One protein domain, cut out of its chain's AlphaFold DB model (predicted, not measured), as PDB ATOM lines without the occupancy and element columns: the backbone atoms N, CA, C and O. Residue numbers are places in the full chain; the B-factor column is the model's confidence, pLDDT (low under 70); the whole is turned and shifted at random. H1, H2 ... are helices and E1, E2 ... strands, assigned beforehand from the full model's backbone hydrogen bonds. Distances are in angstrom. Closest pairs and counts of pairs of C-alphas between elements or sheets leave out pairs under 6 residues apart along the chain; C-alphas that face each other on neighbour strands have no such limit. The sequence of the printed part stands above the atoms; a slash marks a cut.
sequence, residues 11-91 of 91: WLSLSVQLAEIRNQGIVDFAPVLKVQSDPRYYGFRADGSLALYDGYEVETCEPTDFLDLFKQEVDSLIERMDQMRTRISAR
ATOM      1  N   TRP A  11     163.674 129.857  76.994       76.88
ATOM      2  CA  TRP A  11     163.694 130.157  75.561       76.88
ATOM      3  C   TRP A  11     162.835 131.373  75.159       76.88
ATOM      4  O   TRP A  11     163.059 131.943  74.094       76.88
ATOM      5  N   LEU A  12     161.880 131.804  75.995       75.88
ATOM      6  CA  LEU A  12     161.082 133.032  75.832       75.88
ATOM      7  C   LEU A  12     161.619 134.213  76.652       75.88
ATOM      8  O   LEU A  12     161.123 135.334  76.512       75.88
ATOM      9  N   SER A  13     162.601 133.986  77.522       84.00
ATOM     10  CA  SER A  13     163.150 135.032  78.376       84.00
ATOM     11  C   SER A  13     164.100 135.929  77.596       84.00
ATOM     12  O   SER A  13     165.183 135.516  77.184       84.00
ATOM     13  N   LEU A  14     163.726 137.202  77.458       83.44
ATOM     14  CA  LEU A  14     164.582 138.214  76.835       83.44
ATOM     15  C   LEU A  14     165.907 138.381  77.587       83.44
ATOM     16  O   LEU A  14     166.934 138.626  76.966       83.44
ATOM     17  N   SER A  15     165.910 138.219  78.913       86.75
ATOM     18  CA  SER A  15     167.139 138.291  79.710       86.75
ATOM     19  C   SER A  15     168.102 137.150  79.385       86.75
ATOM     20  O   SER A  15     169.306 137.389  79.305       86.75
ATOM     21  N   VAL A  16     167.577 135.940  79.163       88.25
ATOM     22  CA  VAL A  16     168.380 134.777  78.752       88.25
ATOM     23  C   VAL A  16     168.920 134.994  77.342       88.25
ATOM     24  O   VAL A  16     170.133 134.957  77.151       88.25
ATOM     25  N   GLN A  17     168.054 135.338  76.385       88.44
ATOM     26  CA  GLN A  17     168.468 135.586  74.998       88.44
ATOM     27  C   GLN A  17     169.511 136.713  74.904       88.44
ATOM     28  O   GLN A  17     170.505 136.594  74.192       88.44
ATOM     29  N   LEU A  18     169.337 137.800  75.662       90.44
ATOM     30  CA  LEU A  18     170.306 138.894  75.710       90.44
ATOM     31  C   LEU A  18     171.659 138.441  76.275       90.44
ATOM     32  O   LEU A  18     172.701 138.864  75.777       90.44
ATOM     33  N   ALA A  19     171.662 137.597  77.309       90.06
ATOM     34  CA  ALA A  19     172.894 137.047  77.865       90.06
ATOM     35  C   ALA A  19     173.614 136.137  76.854       90.06
ATOM     36  O   ALA A  19     174.828 136.252  76.695       90.06
ATOM     37  N   GLU A  20     172.880 135.292  76.127       89.50
ATOM     38  CA  GLU A  20     173.429 134.415  75.083       89.50
ATOM     39  C   GLU A  20     174.103 135.204  73.955       89.50
ATOM     40  O   GLU A  20     175.229 134.891  73.567       89.50
ATOM     41  N   ILE A  21     173.443 136.249  73.454       89.88
ATOM     42  CA  ILE A  21     173.982 137.142  72.418       89.88
ATOM     43  C   ILE A  21     175.249 137.854  72.911       89.88
ATOM     44  O   ILE A  21     176.265 137.894  72.215       89.88
ATOM     45  N   ARG A  22     175.236 138.361  74.149       91.44
ATOM     46  CA  ARG A  22     176.402 139.037  74.740       91.44
ATOM     47  C   ARG A  22     177.585 138.101  74.949       91.44
ATOM     48  O   ARG A  22     178.724 138.509  74.733       91.44
ATOM     49  N   ASN A  23     177.332 136.846  75.315       91.19
ATOM     50  CA  ASN A  23     178.373 135.825  75.448       91.19
ATOM     51  C   ASN A  23     179.051 135.497  74.106       91.19
ATOM     52  O   ASN A  23     180.183 135.017  74.101       91.19
ATOM     53  N   GLN A  24     178.397 135.798  72.980       88.94
ATOM     54  CA  GLN A  24     178.958 135.683  71.630       88.94
ATOM     55  C   GLN A  24     179.756 136.934  71.207       88.94
ATOM     56  O   GLN A  24     180.238 137.008  70.082       88.94
ATOM     57  N   GLY A  25     179.929 137.913  72.104       90.19
ATOM     58  CA  GLY A  25     180.670 139.150  71.842       90.19
ATOM     59  C   GLY A  25     179.840 140.250  71.180       90.19
ATOM     60  O   GLY A  25     180.376 141.310  70.859       90.19
ATOM     61  N   ILE A  26     178.534 140.037  71.005       91.06
ATOM     62  CA  ILE A  26     177.631 141.013  70.405       91.06
ATOM     63  C   ILE A  26     177.061 141.918  71.506       91.06
ATOM     64  O   ILE A  26     176.228 141.501  72.312       91.06
ATOM     65  N   VAL A  27     177.532 143.166  71.565       87.62
ATOM     66  CA  VAL A  27     177.204 144.109  72.655       87.62
ATOM     67  C   VAL A  27     176.166 145.168  72.279       87.62
ATOM     68  O   VAL A  27     175.404 145.594  73.145       87.62
ATOM     69  N   ASP A  28     176.075 145.522  70.995       91.06
ATOM     70  CA  ASP A  28     175.216 146.604  70.487       91.06
ATOM     71  C   ASP A  28     173.926 146.085  69.834       91.06
ATOM     72  O   ASP A  28     173.410 146.679  68.888       91.06
ATOM     73  N   PHE A  29     173.401 144.961  70.327       93.88
ATOM     74  CA  PHE A  29     172.180 144.333  69.828       93.88
ATOM     75  C   PHE A  29     171.353 143.756  70.980       93.88
ATOM     76  O   PHE A  29     171.866 143.038  71.841       93.88
ATOM     77  N   ALA A  30     170.059 144.064  70.984       93.06
ATOM     78  CA  ALA A  30     169.082 143.517  71.913       93.06
ATOM     79  C   ALA A  30     168.078 142.641  71.144       93.06
ATOM     80  O   ALA A  30     167.285 143.190  70.372       93.06
ATOM     81  N   PRO A  31     168.077 141.305  71.339       92.25
ATOM     82  CA  PRO A  31     167.103 140.429  70.701       92.25
ATOM     83  C   PRO A  31     165.710 140.673  71.294       92.25
ATOM     84  O   PRO A  31     165.557 140.798  72.510       92.25
ATOM     85  N   VAL A  32     164.693 140.738  70.435       91.38
ATOM     86  CA  VAL A  32     163.289 140.967  70.832       91.38
ATOM     87  C   VAL A  32     162.317 139.958  70.228       91.38
ATOM     88  O   VAL A  32     161.230 139.761  70.769       91.38
ATOM     89  N   LEU A  33     162.695 139.303  69.127       89.69
ATOM     90  CA  LEU A  33     161.881 138.295  68.461       89.69
ATOM     91  C   LEU A  33     162.760 137.133  67.994       89.69
ATOM     92  O   LEU A  33     163.765 137.319  67.310       89.69
ATOM     93  N   LYS A  34     162.328 135.917  68.332       87.38
ATOM     94  CA  LYS A  34     162.945 134.667  67.895       87.38
ATOM     95  C   LYS A  34     161.874 133.731  67.361       87.38
ATOM     96  O   LYS A  34     160.980 133.318  68.097       87.38
ATOM     97  N   VAL A  35     161.986 133.355  66.090       84.44
ATOM     98  CA  VAL A  35     161.148 132.301  65.511       84.44
ATOM     99  C   VAL A  35     161.785 130.954  65.850       84.44
ATOM    100  O   VAL A  35     162.972 130.734  65.614       84.44
ATOM    101  N   GLN A  36     161.014 130.035  66.437       81.19
ATOM    102  CA  GLN A  36     161.551 128.774  66.975       81.19
ATOM    103  C   GLN A  36     162.253 127.915  65.907       81.19
ATOM    104  O   GLN A  36     163.230 127.238  66.209       81.19
ATOM    105  N   SER A  37     161.782 127.967  64.657       80.06
ATOM    106  CA  SER A  37     162.336 127.208  63.529       80.06
ATOM    107  C   SER A  37     163.439 127.927  62.748       80.06
ATOM    108  O   SER A  37     163.949 127.364  61.785       80.06
ATOM    109  N   ASP A  38     163.737 129.180  63.081       83.19
ATOM    110  CA  ASP A  38     164.667 130.029  62.335       83.19
ATOM    111  C   ASP A  38     165.911 130.273  63.188       83.19
ATOM    112  O   ASP A  38     165.741 130.658  64.340       83.19
ATOM    113  N   PRO A  39     167.146 130.057  62.716       84.38
ATOM    114  CA  PRO A  39     168.334 130.353  63.517       84.38
ATOM    115  C   PRO A  39     168.478 131.844  63.865       84.38
ATOM    116  O   PRO A  39     169.133 132.165  64.855       84.38
ATOM    117  N   ARG A  40     167.849 132.740  63.100       89.88
ATOM    118  CA  ARG A  40     168.011 134.186  63.229       89.88
ATOM    119  C   ARG A  40     167.285 134.751  64.447       89.88
ATOM    120  O   ARG A  40     166.197 134.305  64.818       89.88
ATOM    121  N   TYR A  41     167.879 135.784  65.028       91.69
ATOM    122  CA  TYR A  41     167.260 136.647  66.025       91.69
ATOM    123  C   TYR A  41     166.958 137.997  65.390       91.69
ATOM    124  O   TYR A  41     167.815 138.577  64.731       91.69
ATOM    125  N   TYR A  42     165.772 138.531  65.641       93.19
ATOM    126  CA  TYR A  42     165.437 139.903  65.291       93.19
ATOM    127  C   TYR A  42     165.475 140.768  66.543       93.19
ATOM    128  O   TYR A  42     165.104 140.328  67.638       93.19
ATOM    129  N   GLY A  43     165.935 142.000  66.393       93.88
ATOM    130  CA  GLY A  43     166.216 142.866  67.524       93.88
ATOM    131  C   GLY A  43     166.512 144.291  67.118       93.88
ATOM    132  O   GLY A  43     166.377 144.671  65.957       93.88
ATOM    133  N   PHE A  44     166.939 145.072  68.098       94.62
ATOM    134  CA  PHE A  44     167.303 146.466  67.897       94.62
ATOM    135  C   PHE A  44     168.767 146.696  68.224       94.62
ATOM    136  O   PHE A  44     169.297 146.133  69.188       94.62
ATOM    137  N   ARG A  45     169.407 147.564  67.444       94.44
ATOM    138  CA  ARG A  45     170.696 148.146  67.808       94.44
ATOM    139  C   ARG A  45     170.522 149.260  68.840       94.44
ATOM    140  O   ARG A  45     169.414 149.732  69.096       94.44
ATOM    141  N   ALA A  46     171.633 149.711  69.417       91.31
ATOM    142  CA  ALA A  46     171.646 150.808  70.390       91.31
ATOM    143  C   ALA A  46     171.076 152.134  69.840       91.31
ATOM    144  O   ALA A  46     170.572 152.950  70.608       91.31
ATOM    145  N   ASP A  47     171.129 152.339  68.521       92.44
ATOM    146  CA  ASP A  47     170.558 153.501  67.828       92.44
ATOM    147  C   ASP A  47     169.048 153.371  67.537       92.44
ATOM    148  O   ASP A  47     168.447 154.284  66.973       92.44
ATOM    149  N   GLY A  48     168.426 152.254  67.932       90.62
ATOM    150  CA  GLY A  48     167.011 151.968  67.702       90.62
ATOM    151  C   GLY A  48     166.694 151.413  66.313       90.62
ATOM    152  O   GLY A  48     165.521 151.188  66.020       90.62
ATOM    153  N   SER A  49     167.695 151.167  65.461       92.81
ATOM    154  CA  SER A  49     167.478 150.525  64.161       92.81
ATOM    155  C   SER A  49     167.149 149.040  64.317       92.81
ATOM    156  O   SER A  49     167.737 148.340  65.150       92.81
ATOM    157  N   LEU A  50     166.198 148.559  63.509       94.94
ATOM    158  CA  LEU A  50     165.875 147.139  63.443       94.94
ATOM    159  C   LEU A  50     167.019 146.384  62.757       94.94
ATOM    160  O   LEU A  50     167.534 146.790  61.710       94.94
ATOM    161  N   ALA A  51     167.411 145.272  63.359       95.25
ATOM    162  CA  ALA A  51     168.521 144.453  62.913       95.25
ATOM    163  C   ALA A  51     168.193 142.967  63.047       95.25
ATOM    164  O   ALA A  51     167.312 142.563  63.818       95.25
ATOM    165  N   LEU A  52     168.932 142.157  62.300       94.50
ATOM    166  CA  LEU A  52     168.898 140.705  62.393       94.50
ATOM    167  C   LEU A  52     170.279 140.195  62.803       94.50
ATOM    168  O   LEU A  52     171.294 140.731  62.375       94.50
ATOM    169  N   TYR A  53     170.310 139.163  63.633       93.31
ATOM    170  CA  TYR A  53     171.514 138.429  63.987       93.31
ATOM    171  C   TYR A  53     171.378 136.994  63.495       93.31
ATOM    172  O   TYR A  53     170.437 136.295  63.879       93.31
ATOM    173  N   ASP A  54     172.298 136.556  62.643       90.69
ATOM    174  CA  ASP A  54     172.252 135.250  61.977       90.69
ATOM    175  C   ASP A  54     173.071 134.153  62.685       90.69
ATOM    176  O   ASP A  54     173.071 133.000  62.248       90.69
ATOM    177  N   GLY A  55     173.734 134.495  63.794       88.19
ATOM    178  CA  GLY A  55     174.680 133.629  64.506       88.19
ATOM    179  C   GLY A  55     176.149 133.988  64.266       88.19
ATOM    180  O   GLY A  55     177.021 133.496  64.982       88.19
ATOM    181  N   TYR A  56     176.434 134.873  63.312       88.38
ATOM    182  CA  TYR A  56     177.779 135.350  62.996       88.38
ATOM    183  C   TYR A  56     177.864 136.866  63.136       88.38
ATOM    184  O   TYR A  56     178.715 137.361  63.877       88.38
ATOM    185  N   GLU A  57     176.960 137.600  62.488       91.00
ATOM    186  CA  GLU A  57     176.979 139.059  62.470       91.00
ATOM    187  C   GLU A  57     175.589 139.690  62.584       91.00
ATOM    188  O   GLU A  57     174.553 139.040  62.446       91.00
ATOM    189  N   VAL A  58     175.581 140.980  62.931       93.19
ATOM    190  CA  VAL A  58     174.357 141.774  63.062       93.19
ATOM    191  C   VAL A  58     174.183 142.615  61.805       93.19
ATOM    192  O   VAL A  58     174.879 143.618  61.623       93.19
ATOM    193  N   GLU A  59     173.205 142.264  60.983       93.50
ATOM    194  CA  GLU A  59     172.885 142.945  59.731       93.50
ATOM    195  C   GLU A  59     171.671 143.870  59.874       93.50
ATOM    196  O   GLU A  59     170.903 143.817  60.838       93.50
ATOM    197  N   THR A  60     171.502 144.759  58.898       91.12
ATOM    198  CA  THR A  60     170.310 145.611  58.807       91.12
ATOM    199  C   THR A  60     169.109 144.780  58.361       91.12
ATOM    200  O   THR A  60     169.215 143.968  57.447       91.12
ATOM    201  N   CYS A  61     167.958 144.996  58.995       88.75
ATOM    202  CA  CYS A  61     166.713 144.327  58.631       88.75
ATOM    203  C   CYS A  61     166.003 145.085  57.491       88.75
ATOM    204  O   CYS A  61     165.926 146.313  57.532       88.75
ATOM    205  N   GLU A  62     165.501 144.375  56.473       81.69
ATOM    206  CA  GLU A  62     164.780 144.998  55.346       81.69
ATOM    207  C   GLU A  62     163.407 145.580  55.748       81.69
ATOM    208  O   GLU A  62     163.048 146.651  55.250       81.69
ATOM    209  N   PRO A  63     162.658 144.991  56.701       82.12
ATOM    210  CA  PRO A  63     161.671 145.745  57.461       82.12
ATOM    211  C   PRO A  63     162.373 146.781  58.342       82.12
ATOM    212  O   PRO A  63     163.160 146.444  59.222       82.12
ATOM    213  N   THR A  64     162.078 148.060  58.130       84.69
ATOM    214  CA  THR A  64     162.579 149.136  59.000       84.69
ATOM    215  C   THR A  64     161.702 149.341  60.234       84.69
ATOM    216  O   THR A  64     162.130 149.985  61.190       84.69
ATOM    217  N   ASP A  65     160.496 148.768  60.224       90.06
ATOM    218  CA  ASP A  65     159.525 148.808  61.308       90.06
ATOM    219  C   ASP A  65     159.257 147.404  61.871       90.06
ATOM    220  O   ASP A  65     159.132 146.412  61.147       90.06
ATOM    221  N   PHE A  66     159.164 147.321  63.198       90.50
ATOM    222  CA  PHE A  66     158.978 146.054  63.901       90.50
ATOM    223  C   PHE A  66     157.581 145.459  63.715       90.50
ATOM    224  O   PHE A  66     157.441 144.236  63.696       90.50
ATOM    225  N   LEU A  67     156.542 146.289  63.589       91.81
ATOM    226  CA  LEU A  67     155.183 145.797  63.377       91.81
ATOM    227  C   LEU A  67     155.056 145.161  61.992       91.81
ATOM    228  O   LEU A  67     154.422 144.110  61.868       91.81
ATOM    229  N   ASP A  68     155.703 145.748  60.984       93.06
ATOM    230  CA  ASP A  68     155.776 145.172  59.641       93.06
ATOM    231  C   ASP A  68     156.513 143.825  59.645       93.06
ATOM    232  O   ASP A  68     155.979 142.845  59.119       93.06
ATOM    233  N   LEU A  69     157.672 143.734  60.311       92.12
ATOM    234  CA  LEU A  69     158.382 142.462  60.505       92.12
ATOM    235  C   LEU A  69     157.487 141.424  61.195       92.12
ATOM    236  O   LEU A  69     157.361 140.289  60.737       92.12
ATOM    237  N   PHE A  70     156.850 141.807  62.302       91.44
ATOM    238  CA  PHE A  70     156.020 140.895  63.083       91.44
ATOM    239  C   PHE A  70     154.848 140.359  62.258       91.44
ATOM    240  O   PHE A  70     154.556 139.163  62.290       91.44
ATOM    241  N   LYS A  71     154.207 141.228  61.472       93.50
ATOM    242  CA  LYS A  71     153.138 140.835  60.557       93.50
ATOM    243  C   LYS A  71     153.641 139.868  59.483       93.50
ATOM    244  O   LYS A  71     152.999 138.844  59.268       93.50
ATOM    245  N   GLN A  72     154.790 140.145  58.865       92.00
ATOM    246  CA  GLN A  72     155.388 139.261  57.857       92.00
ATOM    247  C   GLN A  72     155.685 137.860  58.408       92.00
ATOM    248  O   GLN A  72     155.406 136.862  57.740       92.00
ATOM    249  N   GLU A  73     156.209 137.765  59.631       91.06
ATOM    250  CA  GLU A  73     156.501 136.478  60.271       91.06
ATOM    251  C   GLU A  73     155.220 135.697  60.611       91.06
ATOM    252  O   GLU A  73     155.162 134.478  60.422       91.06
ATOM    253  N   VAL A  74     154.162 136.389  61.051       91.44
ATOM    254  CA  VAL A  74     152.839 135.784  61.280       91.44
ATOM    255  C   VAL A  74     152.228 135.281  59.972       91.44
ATOM    256  O   VAL A  74     151.793 134.130  59.916       91.44
ATOM    257  N   ASP A  75     152.238 136.091  58.914       94.06
ATOM    258  CA  ASP A  75     151.709 135.705  57.602       94.06
ATOM    259  C   ASP A  75     152.480 134.489  57.043       94.06
ATOM    260  O   ASP A  75     151.875 133.509  56.601       94.06
ATOM    261  N   SER A  76     153.810 134.480  57.186       90.94
ATOM    262  CA  SER A  76     154.677 133.355  56.796       90.94
ATOM    263  C   SER A  76     154.420 132.083  57.614       90.94
ATOM    264  O   SER A  76     154.586 130.960  57.125       90.94
ATOM    265  N   LEU A  77     154.043 132.214  58.890       89.94
ATOM    266  CA  LEU A  77     153.626 131.081  59.723       89.94
ATOM    267  C   LEU A  77     152.287 130.508  59.247       89.94
ATOM    268  O   LEU A  77     152.176 129.289  59.098       89.94
ATOM    269  N   ILE A  78     151.304 131.369  58.973       91.94
ATOM    270  CA  ILE A  78     149.983 130.969  58.469       91.94
ATOM    271  C   ILE A  78     150.128 130.232  57.133       91.94
ATOM    272  O   ILE A  78     149.593 129.133  56.979       91.94
ATOM    273  N   GLU A  79     150.924 130.766  56.206       93.44
ATOM    274  CA  GLU A  79     151.144 130.135  54.905       93.44
ATOM    275  C   GLU A  79     151.764 128.733  55.046       93.44
ATOM    276  O   GLU A  79     151.289 127.767  54.441       93.44
ATOM    277  N   ARG A  80     152.783 128.576  55.905       90.12
ATOM    278  CA  ARG A  80     153.392 127.262  56.183       90.12
ATOM    279  C   ARG A  80     152.382 126.266  56.754       90.12
ATOM    280  O   ARG A  80     152.421 125.083  56.396       90.12
ATOM    281  N   MET A  81     151.477 126.722  57.619       90.50
ATOM    282  CA  MET A  81     150.411 125.883  58.176       90.50
ATOM    283  C   MET A  81     149.420 125.428  57.098       90.50
ATOM    284  O   MET A  81     149.051 124.249  57.070       90.50
ATOM    285  N   ASP A  82     149.036 126.315  56.181       93.38
ATOM    286  CA  ASP A  82     148.123 125.985  55.081       93.38
ATOM    287  C   ASP A  82     148.762 125.024  54.066       93.38
ATOM    288  O   ASP A  82     148.129 124.053  53.625       93.38
ATOM    289  N   GLN A  83     150.050 125.209  53.762       92.00
ATOM    290  CA  GLN A  83     150.818 124.275  52.935       92.00
ATOM    291  C   GLN A  83     150.897 122.879  53.577       92.00
ATOM    292  O   GLN A  83     150.701 121.870  52.892       92.00
ATOM    293  N   MET A  84     151.146 122.790  54.891       91.12
ATOM    294  CA  MET A  84     151.132 121.509  55.612       91.12
ATOM    295  C   MET A  84     149.754 120.850  55.580       91.12
ATOM    296  O   MET A  84     149.662 119.658  55.278       91.12
ATOM    297  N   ARG A  85     148.685 121.611  55.838       92.12
ATOM    298  CA  ARG A  85     147.308 121.100  55.793       92.12
ATOM    299  C   ARG A  85     146.982 120.510  54.423       92.12
ATOM    300  O   ARG A  85     146.456 119.405  54.346       92.12
ATOM    301  N   THR A  86     147.362 121.202  53.352       92.00
ATOM    302  CA  THR A  86     147.142 120.743  51.973       92.00
ATOM    303  C   THR A  86     147.888 119.438  51.680       92.00
ATOM    304  O   THR A  86     147.316 118.521  51.096       92.00
ATOM    305  N   ARG A  87     149.142 119.307  52.137       89.88
ATOM    306  CA  ARG A  87     149.938 118.073  51.980       89.88
ATOM    307  C   ARG A  87     149.354 116.882  52.736       89.88
ATOM    308  O   ARG A  87     149.458 115.760  52.251       89.88
ATOM    309  N   ILE A  88     148.776 117.117  53.913       89.88
ATOM    310  CA  ILE A  88     148.129 116.071  54.714       89.88
ATOM    311  C   ILE A  88     146.822 115.627  54.049       89.88
ATOM    312  O   ILE A  88     146.586 114.430  53.956       89.88
ATOM    313  N   SER A  89     146.013 116.561  53.542       83.75
ATOM    314  CA  SER A  89     144.737 116.246  52.881       83.75
ATOM    315  C   SER A  89     144.880 115.617  51.489       83.75
ATOM    316  O   SER A  89     143.918 115.055  50.978       83.75
ATOM    317  N   ALA A  90     146.046 115.747  50.849       73.12
ATOM    318  CA  ALA A  90     146.350 115.142  49.549       73.12
ATOM    319  C   ALA A  90     146.925 113.710  49.648       73.12
ATOM    320  O   ALA A  90     147.260 113.121  48.618       73.12
ATOM    321  N   ARG A  91     147.079 113.178  50.866       55.19
ATOM    322  CA  ARG A  91     147.466 111.792  51.165       55.19
ATOM    323  C   ARG A  91     146.250 110.969  51.565       55.19
ATOM    324  O   ARG A  91     146.263 109.767  51.226       55.19
TER     325      ARG A  91
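What this domain is: This is residues 11 to 91 of the 91 residues of an uncharacterized protein of Pseudomonas sp. T (UniProt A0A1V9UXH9). A small, strongly twisted sheet of four short strands makes the core of a compact body, with the short helix H1 packed over its edge strand E1, while the long helix H2 leaves the body; residues 78 to 91, of which 78 to 89 belong to H2, stick out as an arm. The printed part has 81 residues, with two named helices and four named strands in the order H1, E1, E2, E3, E4, H2. The sheet runs E1, E2, E3, E4, antiparallel throughout, and the class is mixed, helices and strands. The whole is loose, with a radius of gyration of the C-alphas of 15.0 A, and spans 49 by 24 by 21 A; the arm makes the length.

How they stand to each other: H1, residues 14 to 23, is on the sheet at a height of 8.9 A. It lies over E1, residues 29 to 34, and runs slantwise to the strands, at 52 degrees to E1 on the local plane. The closest C-alphas of H1 and E1 are those of Leu 18 and Ala 30, 6.1 A apart. E1 and E2, residues 41 to 45, form a hairpin at 148 degrees between their directions, with N 30 and O 44 at 2.8 A and N 42 and O 33 at 2.9 A, both within hydrogen-bond range. E2 and E3, residues 50 to 53, form a hairpin at 132 degrees, with N 53 and O 41 within hydrogen-bond range at 2.8 A. E3 and E4, residues 58 to 60, form a hairpin at 141 degrees, with N 59 and O 52 within range at 2.8 A. The four strands are a meander, each the antiparallel neighbour of the one before; E1 and E4 are the edge strands. H2, residues 66 to 89, only grazes the sheet, with its residues 66 to 73. The closest C-alphas of E3 and H2 are those of Leu 50 and Phe 66, 7.0 A apart. H1 and H2 are apart. In both helices every O i to N i+4 pair is within hydrogen-bond range.

Where its parts are: H1 begins at C-alpha 14, (164.582, 138.214, 76.835), and is 14.1 A long from first to last C-alpha. E1 measures 13.5 A and E2 12.1 A; E3 has 4 residues and E4 has 3. H2, 24 residues and 34.8 A long, runs from C-alpha 66 at (158.978, 146.054, 63.901) to C-alpha 89 at (144.737, 116.246, 52.881).

The domain as a whole: The two C-alphas farthest apart are those of Asp 47 and Arg 91, 50.5 A. Without the free residues 78 to 91 the body spans 32 by 26 by 19 A. The printed part has no cut and no long link; it ends at the chain's last residue. The mean pLDDT of the printed part is 89.2, and residue 91 is under 70.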